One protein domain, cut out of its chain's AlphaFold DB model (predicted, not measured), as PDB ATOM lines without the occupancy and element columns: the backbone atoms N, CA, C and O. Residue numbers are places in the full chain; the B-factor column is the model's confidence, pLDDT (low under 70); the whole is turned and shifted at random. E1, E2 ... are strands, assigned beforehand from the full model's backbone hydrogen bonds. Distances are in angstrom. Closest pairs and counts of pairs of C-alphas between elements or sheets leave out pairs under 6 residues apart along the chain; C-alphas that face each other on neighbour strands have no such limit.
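AT A GLANCE: This is residues 57 to 129 of the 130 residues of the protein "Putative evasin" of Rhipicephalus pulchellus (UniProt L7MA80). A strongly twisted sheet of three strands, E5, E6 and E7, is covered on one face by the small hairpin E1 and E2, a two-sheet sandwich with crossed strands. A second small hairpin, E3 and E4, makes one end of the longest axis. The printed part has 73 residues, with seven named strands in the order E1 to E7 and no named helix; the class is all strand. The sheet order is E5, E6, E7, antiparallel; the whole is compact, with a radius of gyration of the C-alphas of 12.1 A and spans of 33 by 26 by 22 A.

HOW THE PARTS SIT: E5, residues 90 to 96, E6, residues 106 to 112, and E7, residues 120 to 127, form a meander, each strand the antiparallel neighbour of the one before. N 93 and O 109 of E5 and E6 are 2.8 A apart, and N 108 and O 125 of E6 and E7 2.8 A, both within hydrogen-bond range. E7 bends by 76 degrees at residue 123. E1, residues 60 to 63, and E2, residues 67 to 70, form an antiparallel hairpin, with N 61 and O 69 at 2.9 A. This pair and the sheet E5 E6 E7 are a sandwich, two sheets face to face: the parts that face each other are 8.7 A centre to centre, and the strands of the one stand at 72 degrees to those of the other. The closest C-alphas of E2 and E5 are those of Ala 70 and Cys 91, 4.4 A; of E1 and E7, those of Val 63 and Cys 127, 4.6 A. E3, residues 74 to 77, and E4, residues 81 to 84, form another antiparallel hairpin, with N 75 and O 83 at 2.8 A; both are apart from the other five strands.

IN THESE COORDINATES: E5 is 17.6 A long, E6 18.3 A and E7 15.3 A. E1 begins at C-alpha 60, (134.361, 154.432, 212.109), and E7 ends at C-alpha 127, (131.501, 149.487, 220.862).

THE WHOLE: The C-alphas of Lys 79 and His 122 are the two farthest apart, 35.9 A. The printed part has no cut and no long link; no printed residue is under 70 in pLDDT.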
ATOM      1  N   THR A  57     137.304 160.268 203.771       92.56
ATOM      2  CA  THR A  57     136.462 159.600 204.765       92.56
ATOM      3  C   THR A  57     137.098 158.282 205.178       92.56
ATOM      4  O   THR A  57     137.818 157.640 204.413       92.56
ATOM      5  N   TYR A  58     136.858 157.871 206.417       93.50
ATOM      6  CA  TYR A  58     137.280 156.573 206.921       93.50
ATOM      7  C   TYR A  58     136.122 155.929 207.687       93.50
ATOM      8  O   TYR A  58     135.330 156.638 208.314       93.50
ATOM      9  N   PRO A  59     135.989 154.596 207.625       92.50
ATOM     10  CA  PRO A  59     134.965 153.891 208.376       92.50
ATOM     11  C   PRO A  59     135.269 153.987 209.874       92.50
ATOM     12  O   PRO A  59     136.412 153.793 210.302       92.50
ATOM     13  N   ALA A  60     134.242 154.269 210.669       93.81
ATOM     14  CA  ALA A  60     134.361 154.432 212.109       93.81
ATOM     15  C   ALA A  60     133.320 153.592 212.857       93.81
ATOM     16  O   ALA A  60     132.272 153.257 212.309       93.81
ATOM     17  N   ILE A  61     133.624 153.255 214.108       93.81
ATOM     18  CA  ILE A  61     132.712 152.577 215.033       93.81
ATOM     19  C   ILE A  61     132.456 153.462 216.251       93.81
ATOM     20  O   ILE A  61     133.348 154.200 216.683       93.81
ATOM     21  N   HIS A  62     131.256 153.382 216.817       94.69
ATOM     22  CA  HIS A  62     130.892 154.145 218.001       94.69
ATOM     23  C   HIS A  62     131.381 153.479 219.276       94.69
ATOM     24  O   HIS A  62     131.413 152.252 219.405       94.69
ATOM     25  N   VAL A  63     131.742 154.322 220.233       95.38
ATOM     26  CA  VAL A  63     132.118 153.942 221.590       95.38
ATOM     27  C   VAL A  63     131.414 154.875 222.585       95.38
ATOM     28  O   VAL A  63     130.825 155.881 222.172       95.38
ATOM     29  N   PRO A  64     131.439 154.574 223.898       93.75
ATOM     30  CA  PRO A  64     130.881 155.454 224.917       93.75
ATOM     31  C   PRO A  64     131.388 156.900 224.820       93.75
ATOM     32  O   PRO A  64     132.429 157.186 224.224       93.75
ATOM     33  N   ASP A  65     130.638 157.816 225.433       93.56
ATOM     34  CA  ASP A  65     130.935 159.255 225.465       93.56
ATOM     35  C   ASP A  65     130.884 159.957 224.094       93.56
ATOM     36  O   ASP A  65     131.574 160.954 223.885       93.56
ATOM     37  N   ASN A  66     130.066 159.456 223.157       91.19
ATOM     38  CA  ASN A  66     129.914 159.994 221.794       91.19
ATOM     39  C   ASN A  66     131.232 160.068 221.008       91.19
ATOM     40  O   ASN A  66     131.390 160.898 220.110       91.19
ATOM     41  N   LYS A  67     132.193 159.211 221.351       94.31
ATOM     42  CA  LYS A  67     133.454 159.099 220.625       94.31
ATOM     43  C   LYS A  67     133.331 158.042 219.535       94.31
ATOM     44  O   LYS A  67     132.451 157.179 219.558       94.31
ATOM     45  N   THR A  68     134.248 158.109 218.585       94.94
ATOM     46  CA  THR A  68     134.373 157.134 217.510       94.94
ATOM     47  C   THR A  68     135.808 156.645 217.406       94.94
ATOM     48  O   THR A  68     136.750 157.332 217.805       94.94
ATOM     49  N   LEU A  69     135.965 155.431 216.890       95.50
ATOM     50  CA  LEU A  69     137.259 154.832 216.591       95.50
ATOM     51  C   LEU A  69     137.334 154.527 215.105       95.50
ATOM     52  O   LEU A  69     136.368 154.023 214.532       95.50
ATOM     53  N   ALA A  70     138.489 154.768 214.497       96.25
ATOM     54  CA  ALA A  70     138.738 154.337 213.131       96.25
ATOM     55  C   ALA A  70     138.787 152.801 213.062       96.25
ATOM     56  O   ALA A  70     139.490 152.156 213.841       96.25
ATOM     57  N   LEU A  71     138.057 152.209 212.116       94.06
ATOM     58  CA  LEU A  71     138.122 150.765 211.859       94.06
ATOM     59  C   LEU A  71     139.420 150.375 211.156       94.06
ATOM     60  O   LEU A  71     139.938 149.292 211.390       94.06
ATOM     61  N   ASN A  72     139.947 151.283 210.334       91.56
ATOM     62  CA  ASN A  72     141.220 151.147 209.642       91.56
ATOM     63  C   ASN A  72     141.997 152.456 209.768       91.56
ATOM     64  O   ASN A  72     141.414 153.535 209.679       91.56
ATOM     65  N   CYS A  73     143.320 152.377 209.892       95.06
ATOM     66  CA  CYS A  73     144.203 153.546 209.952       95.06
ATOM     67  C   CYS A  73     144.503 154.152 208.572       95.06
ATOM     68  O   CYS A  73     145.585 154.680 208.319       95.06
ATOM     69  N   THR A  74     143.520 154.079 207.678       94.56
ATOM     70  CA  THR A  74     143.566 154.584 206.309       94.56
ATOM     71  C   THR A  74     142.253 155.277 205.970       94.56
ATOM     72  O   THR A  74     141.184 154.782 206.331       94.56
ATOM     73  N   ALA A  75     142.324 156.370 205.221       93.50
ATOM     74  CA  ALA A  75     141.171 157.062 204.668       93.50
ATOM     75  C   ALA A  75     141.096 156.875 203.154       93.50
ATOM     76  O   ALA A  75     142.120 156.782 202.476       93.50
ATOM     77  N   ASN A  76     139.873 156.856 202.635       92.88
ATOM     78  CA  ASN A  76     139.601 156.914 201.211       92.88
ATOM     79  C   ASN A  76     139.271 158.360 200.835       92.88
ATOM     80  O   ASN A  76     138.388 158.981 201.428       92.88
ATOM     81  N   CYS A  77     139.998 158.897 199.870       90.25
ATOM     82  CA  CYS A  77     139.920 160.282 199.437       90.25
ATOM     83  C   CYS A  77     139.306 160.385 198.040       90.25
ATOM     84  O   CYS A  77     139.222 159.407 197.285       90.25
ATOM     85  N   PHE A  78     138.887 161.596 197.674       86.88
ATOM     86  CA  PHE A  78     138.391 161.893 196.333       86.88
ATOM     87  C   PHE A  78     139.354 161.371 195.242       86.88
ATOM     88  O   PHE A  78     140.573 161.374 195.406       86.88
ATOM     89  N   LYS A  79     138.793 160.874 194.130       85.81
ATOM     90  CA  LYS A  79     139.508 160.155 193.048       85.81
ATOM     91  C   LYS A  79     140.139 158.805 193.444       85.81
ATOM     92  O   LYS A  79     140.998 158.309 192.721       85.81
ATOM     93  N   GLY A  80     139.700 158.186 194.543       83.25
ATOM     94  CA  GLY A  80     140.110 156.825 194.917       83.25
ATOM     95  C   GLY A  80     141.542 156.732 195.442       83.25
ATOM     96  O   GLY A  80     142.157 155.668 195.381       83.25
ATOM     97  N   ARG A  81     142.093 157.849 195.929       88.31
ATOM     98  CA  ARG A  81     143.379 157.853 196.627       88.31
ATOM     99  C   ARG A  81     143.188 157.325 198.045       88.31
ATOM    100  O   ARG A  81     142.235 157.706 198.716       88.31
ATOM    101  N   THR A  82     144.129 156.518 198.521       90.56
ATOM    102  CA  THR A  82     144.174 156.088 199.923       90.56
ATOM    103  C   THR A  82     145.229 156.898 200.662       90.56
ATOM    104  O   THR A  82     146.375 156.963 200.221       90.56
ATOM    105  N   ALA A  83     144.852 157.490 201.791       91.44
ATOM    106  CA  ALA A  83     145.756 158.207 202.684       91.44
ATOM    107  C   ALA A  83     145.903 157.460 204.013       91.44
ATOM    108  O   ALA A  83     144.989 156.758 204.449       91.44
ATOM    109  N   VAL A  84     147.047 157.622 204.672       94.00
ATOM    110  CA  VAL A  84     147.270 157.113 206.032       94.00
ATOM    111  C   VAL A  84     146.689 158.107 207.037       94.00
ATOM    112  O   VAL A  84     146.851 159.316 206.883       94.00
ATOM    113  N   LEU A  85     145.987 157.599 208.052       94.00
ATOM    114  CA  LEU A  85     145.478 158.416 209.153       94.00
ATOM    115  C   LEU A  85     146.614 158.840 210.091       94.00
ATOM    116  O   LEU A  85     147.560 158.085 210.302       94.00
ATOM    117  N   ASN A  86     146.484 160.023 210.695       94.06
ATOM    118  CA  ASN A  86     147.461 160.539 211.656       94.06
ATOM    119  C   ASN A  86     147.665 159.575 212.835       94.06
ATOM    120  O   ASN A  86     146.693 159.030 213.365       94.06
ATOM    121  N   ASP A  87     148.907 159.473 213.316       92.38
ATOM    122  CA  ASP A  87     149.335 158.509 214.345       92.38
ATOM    123  C   ASP A  87     148.716 158.728 215.751       92.38
ATOM    124  O   ASP A  87     149.042 158.066 216.733       92.38
ATOM    125  N   THR A  88     147.809 159.692 215.889       89.94
ATOM    126  CA  THR A  88     147.104 159.998 217.141       89.94
ATOM    127  C   THR A  88     145.626 159.631 217.090       89.94
ATOM    128  O   THR A  88     144.922 159.790 218.089       89.94
ATOM    129  N   ILE A  89     145.120 159.185 215.936       94.75
ATOM    130  CA  ILE A  89     143.709 158.831 215.785       94.75
ATOM    131  C   ILE A  89     143.456 157.495 216.498       94.75
ATOM    132  O   ILE A  89     144.149 156.514 216.217       94.75
ATOM    133  N   PRO A  90     142.485 157.435 217.426       96.31
ATOM    134  CA  PRO A  90     142.162 156.202 218.118       96.31
ATOM    135  C   PRO A  90     141.462 155.230 217.157       96.31
ATOM    136  O   PRO A  90     140.624 155.620 216.338       96.31
ATOM    137  N   CYS A  91     141.820 153.955 217.249       97.12
ATOM    138  CA  CYS A  91     141.436 152.943 216.272       97.12
ATOM    139  C   CYS A  91     141.077 151.607 216.930       97.12
ATOM    140  O   CYS A  91     141.367 151.363 218.107       97.12
ATOM    141  N   VAL A  92     140.435 150.735 216.156       96.81
ATOM    142  CA  VAL A  92     140.101 149.367 216.556       96.81
ATOM    143  C   VAL A  92     141.173 148.416 216.043       96.81
ATOM    144  O   VAL A  92     141.388 148.302 214.842       96.81
ATOM    145  N   ASN A  93     141.828 147.703 216.954       96.69
ATOM    146  CA  ASN A  93     142.743 146.626 216.591       96.69
ATOM    147  C   ASN A  93     141.962 145.352 216.241       96.69
ATOM    148  O   ASN A  93     142.217 144.714 215.223       96.69
ATOM    149  N   ALA A  94     141.001 144.993 217.093       95.06
ATOM    150  CA  ALA A  94     140.202 143.785 216.948       95.06
ATOM    151  C   ALA A  94     138.847 143.940 217.639       95.06
ATOM    152  O   ALA A  94     138.715 144.692 218.607       95.06
ATOM    153  N   THR A  95     137.852 143.176 217.191       94.44
ATOM    154  CA  THR A  95     136.547 143.078 217.851       94.44
ATOM    155  C   THR A  95     136.274 141.658 218.316       94.44
ATOM    156  O   THR A  95     136.729 140.682 217.722       94.44
ATOM    157  N   THR A  96     135.519 141.528 219.400       93.38
ATOM    158  CA  THR A  96     135.004 140.244 219.874       93.38
ATOM    159  C   THR A  96     133.505 140.377 220.142       93.38
ATOM    160  O   THR A  96     133.124 141.159 221.017       93.38
ATOM    161  N   PRO A  97     132.643 139.638 219.422       91.88
ATOM    162  CA  PRO A  97     132.949 138.746 218.293       91.88
ATOM    163  C   PRO A  97     133.463 139.501 217.050       91.88
ATOM    164  O   PRO A  97     133.523 140.733 217.034       91.88
ATOM    165  N   SER A  98     133.856 138.764 216.008       90.56
ATOM    166  CA  SER A  98     134.208 139.367 214.718       90.56
ATOM    167  C   SER A  98     133.062 140.235 214.197       90.56
ATOM    168  O   SER A  98     131.887 139.906 214.372       90.56
ATOM    169  N   LEU A  99     133.421 141.346 213.565       87.38
ATOM    170  CA  LEU A  99     132.493 142.323 213.005       87.38
ATOM    171  C   LEU A  99     131.540 141.664 211.996       87.38
ATOM    172  O   LEU A  99     131.988 141.065 211.019       87.38
ATOM    173  N   THR A 100     130.229 141.767 212.226       87.62
ATOM    174  CA  THR A 100     129.193 141.234 211.325       87.62
ATOM    175  C   THR A 100     127.994 142.179 211.262       87.62
ATOM    176  O   THR A 100     127.695 142.888 212.212       87.62
ATOM    177  N   SER A 101     127.227 142.181 210.175       76.31
ATOM    178  CA  SER A 101     126.063 143.075 210.047       76.31
ATOM    179  C   SER A 101     124.906 142.768 211.013       76.31
ATOM    180  O   SER A 101     123.941 143.522 211.070       76.31
ATOM    181  N   SER A 102     124.958 141.658 211.756       78.75
ATOM    182  CA  SER A 102     123.865 141.197 212.628       78.75
ATOM    183  C   SER A 102     124.074 141.505 214.112       78.75
ATOM    184  O   SER A 102     123.150 141.324 214.903       78.75
ATOM    185  N   ILE A 103     125.275 141.929 214.511       75.69
ATOM    186  CA  ILE A 103     125.628 142.152 215.916       75.69
ATOM    187  C   ILE A 103     125.726 143.656 216.166       75.69
ATOM    188  O   ILE A 103     126.487 144.358 215.507       75.69
ATOM    189  N   GLN A 104     124.957 144.147 217.138       80.12
ATOM    190  CA  GLN A 104     124.924 145.573 217.480       80.12
ATOM    191  C   GLN A 104     125.942 145.963 218.550       80.12
ATOM    192  O   GLN A 104     126.218 147.141 218.702       80.12
ATOM    193  N   ARG A 105     126.495 145.026 219.329       90.00
ATOM    194  CA  ARG A 105     127.433 145.346 220.415       90.00
ATOM    195  C   ARG A 105     128.625 144.409 220.411       90.00
ATOM    196  O   ARG A 105     128.459 143.192 220.392       90.00
ATOM    197  N   TYR A 106     129.809 144.994 220.500       94.19
ATOM    198  CA  TYR A 106     131.089 144.305 220.464       94.19
ATOM    199  C   TYR A 106     131.970 144.759 221.618       94.19
ATOM    200  O   TYR A 106     131.817 145.865 222.135       94.19
ATOM    201  N   ASN A 107     132.943 143.925 221.964       95.50
ATOM    202  CA  ASN A 107     134.107 144.353 222.722       95.50
ATOM    203  C   ASN A 107     135.214 144.718 221.733       95.50
ATOM    204  O   ASN A 107     135.743 143.843 221.045       95.50
ATOM    205  N   CYS A 108     135.549 146.001 221.645       95.62
ATOM    206  CA  CYS A 108     136.645 146.494 220.822       95.62
ATOM    207  C   CYS A 108     137.928 146.520 221.642       95.62
ATOM    208  O   CYS A 108     137.990 147.175 222.681       95.62
ATOM    209  N   THR A 109     138.962 145.856 221.138       96.94
ATOM    210  CA  THR A 109     140.339 146.083 221.570       96.94
ATOM    211  C   THR A 109     140.857 147.313 220.841       96.94
ATOM    212  O   THR A 109     140.859 147.341 219.608       96.94
ATOM    213  N   VAL A 110     141.267 148.331 221.590       96.62
ATOM    214  CA  VAL A 110     141.572 149.655 221.037       96.62
ATOM    215  C   VAL A 110     143.065 149.950 221.012       96.62
ATOM    216  O   VAL A 110     143.856 149.365 221.758       96.62
ATOM    217  N   GLY A 111     143.429 150.882 220.144       96.44
ATOM    218  CA  GLY A 111     144.789 151.341 219.921       96.44
ATOM    219  C   GLY A 111     144.824 152.767 219.389       96.44
ATOM    220  O   GLY A 111     143.810 153.469 219.376       96.44
ATOM    221  N   PHE A 112     145.996 153.167 218.912       96.81
ATOM    222  CA  PHE A 112     146.194 154.405 218.163       96.81
ATOM    223  C   PHE A 112     146.843 154.071 216.834       96.81
ATOM    224  O   PHE A 112     147.632 153.127 216.762       96.81
ATOM    225  N   CYS A 113     146.492 154.817 215.792       97.00
ATOM    226  CA  CYS A 113     147.105 154.618 214.495       97.00
ATOM    227  C   CYS A 113     148.619 154.809 214.574       97.00
ATOM    228  O   CYS A 113     149.111 155.653 215.308       97.00
ATOM    229  N   LEU A 114     149.363 153.993 213.841       96.56
ATOM    230  CA  LEU A 114     150.801 154.131 213.696       96.56
ATOM    231  C   LEU A 114     151.189 153.630 212.312       96.56
ATOM    232  O   LEU A 114     151.094 152.426 212.038       96.56
ATOM    233  N   ASN A 115     151.588 154.548 211.433       93.81
ATOM    234  CA  ASN A 115     152.021 154.241 210.071       93.81
ATOM    235  C   ASN A 115     151.020 153.338 209.309       93.81
ATOM    236  O   ASN A 115     151.386 152.321 208.719       93.81
ATOM    237  N   GLY A 116     149.726 153.660 209.398       92.88
ATOM    238  CA  GLY A 116     148.654 152.917 208.720       92.88
ATOM    239  C   GLY A 116     148.194 151.631 209.417       92.88
ATOM    240  O   GLY A 116     147.304 150.951 208.908       92.88
ATOM    241  N   THR A 117     148.735 151.308 210.593       95.25
ATOM    242  CA  THR A 117     148.336 150.141 211.401       95.25
ATOM    243  C   THR A 117     147.707 150.560 212.728       95.25
ATOM    244  O   THR A 117     147.909 151.688 213.161       95.25
ATOM    245  N   CYS A 118     146.949 149.669 213.380       97.00
ATOM    246  CA  CYS A 118     146.335 149.921 214.691       97.00
ATOM    247  C   CYS A 118     146.919 149.002 215.784       97.00
ATOM    248  O   CYS A 118     146.300 147.992 216.141       97.00
ATOM    249  N   PRO A 119     148.123 149.276 216.314       96.31
ATOM    250  CA  PRO A 119     148.667 148.528 217.446       96.31
ATOM    251  C   PRO A 119     147.767 148.646 218.684       96.31
ATOM    252  O   PRO A 119     147.353 149.735 219.073       96.31
ATOM    253  N   SER A 120     147.467 147.508 219.312       95.06
ATOM    254  CA  SER A 120     146.647 147.444 220.526       95.06
ATOM    255  C   SER A 120     147.363 148.085 221.714       95.06
ATOM    256  O   SER A 120     148.555 147.868 221.915       95.06
ATOM    257  N   ASN A 121     146.606 148.801 222.547       94.94
ATOM    258  CA  ASN A 121     147.043 149.260 223.868       94.94
ATOM    259  C   ASN A 121     146.409 148.418 224.997       94.94
ATOM    260  O   ASN A 121     146.146 148.906 226.094       94.94
ATOM    261  N   HIS A 122     146.046 147.165 224.697       93.38
ATOM    262  CA  HIS A 122     145.448 146.194 225.626       93.38
ATOM    263  C   HIS A 122     144.180 146.672 226.355       93.38
ATOM    264  O   HIS A 122     143.744 146.065 227.332       93.38
ATOM    265  N   THR A 123     143.565 147.745 225.865       96.06
ATOM    266  CA  THR A 123     142.354 148.323 226.433       96.06
ATOM    267  C   THR A 123     141.161 147.767 225.672       96.06
ATOM    268  O   THR A 123     141.157 147.759 224.440       96.06
ATOM    269  N   VAL A 124     140.155 147.297 226.404       96.75
ATOM    270  CA  VAL A 124     138.922 146.751 225.835       96.75
ATOM    271  C   VAL A 124     137.747 147.586 226.314       96.75
ATOM    272  O   VAL A 124     137.610 147.836 227.511       96.75
ATOM    273  N   LEU A 125     136.901 148.012 225.382       95.75
ATOM    274  CA  LEU A 125     135.699 148.790 225.671       95.75
ATOM    275  C   LEU A 125     134.511 148.300 224.833       95.75
ATOM    276  O   LEU A 125     134.716 147.679 223.786       95.75
ATOM    277  N   PRO A 126     133.268 148.553 225.276       95.56
ATOM    278  CA  PRO A 126     132.097 148.267 224.461       95.56
ATOM    279  C   PRO A 126     132.039 149.219 223.258       95.56
ATOM    280  O   PRO A 126     132.327 150.404 223.389       95.56
ATOM    281  N   CYS A 127     131.638 148.715 222.097       95.00
ATOM    282  CA  CYS A 127     131.501 149.487 220.862       95.00
ATOM    283  C   CYS A 127     130.328 148.967 220.013       95.00
ATOM    284  O   CYS A 127     129.881 147.830 220.200       95.00
ATOM    285  N   TRP A 128     129.802 149.792 219.105       93.38
ATOM    286  CA  TRP A 128     128.661 149.447 218.249       93.38
ATOM    287  C   TRP A 128     128.720 150.125 216.882       93.38
ATOM    288  O   TRP A 128     129.327 151.182 216.717       93.38
ATOM    289  N   MET A 129     128.085 149.487 215.903       88.50
ATOM    290  CA  MET A 129     127.859 150.032 214.565       88.50
ATOM    291  C   MET A 129     126.403 150.476 214.443       88.50
ATOM    292  O   MET A 129     125.533 149.810 215.010       88.50
TER     293      MET A 129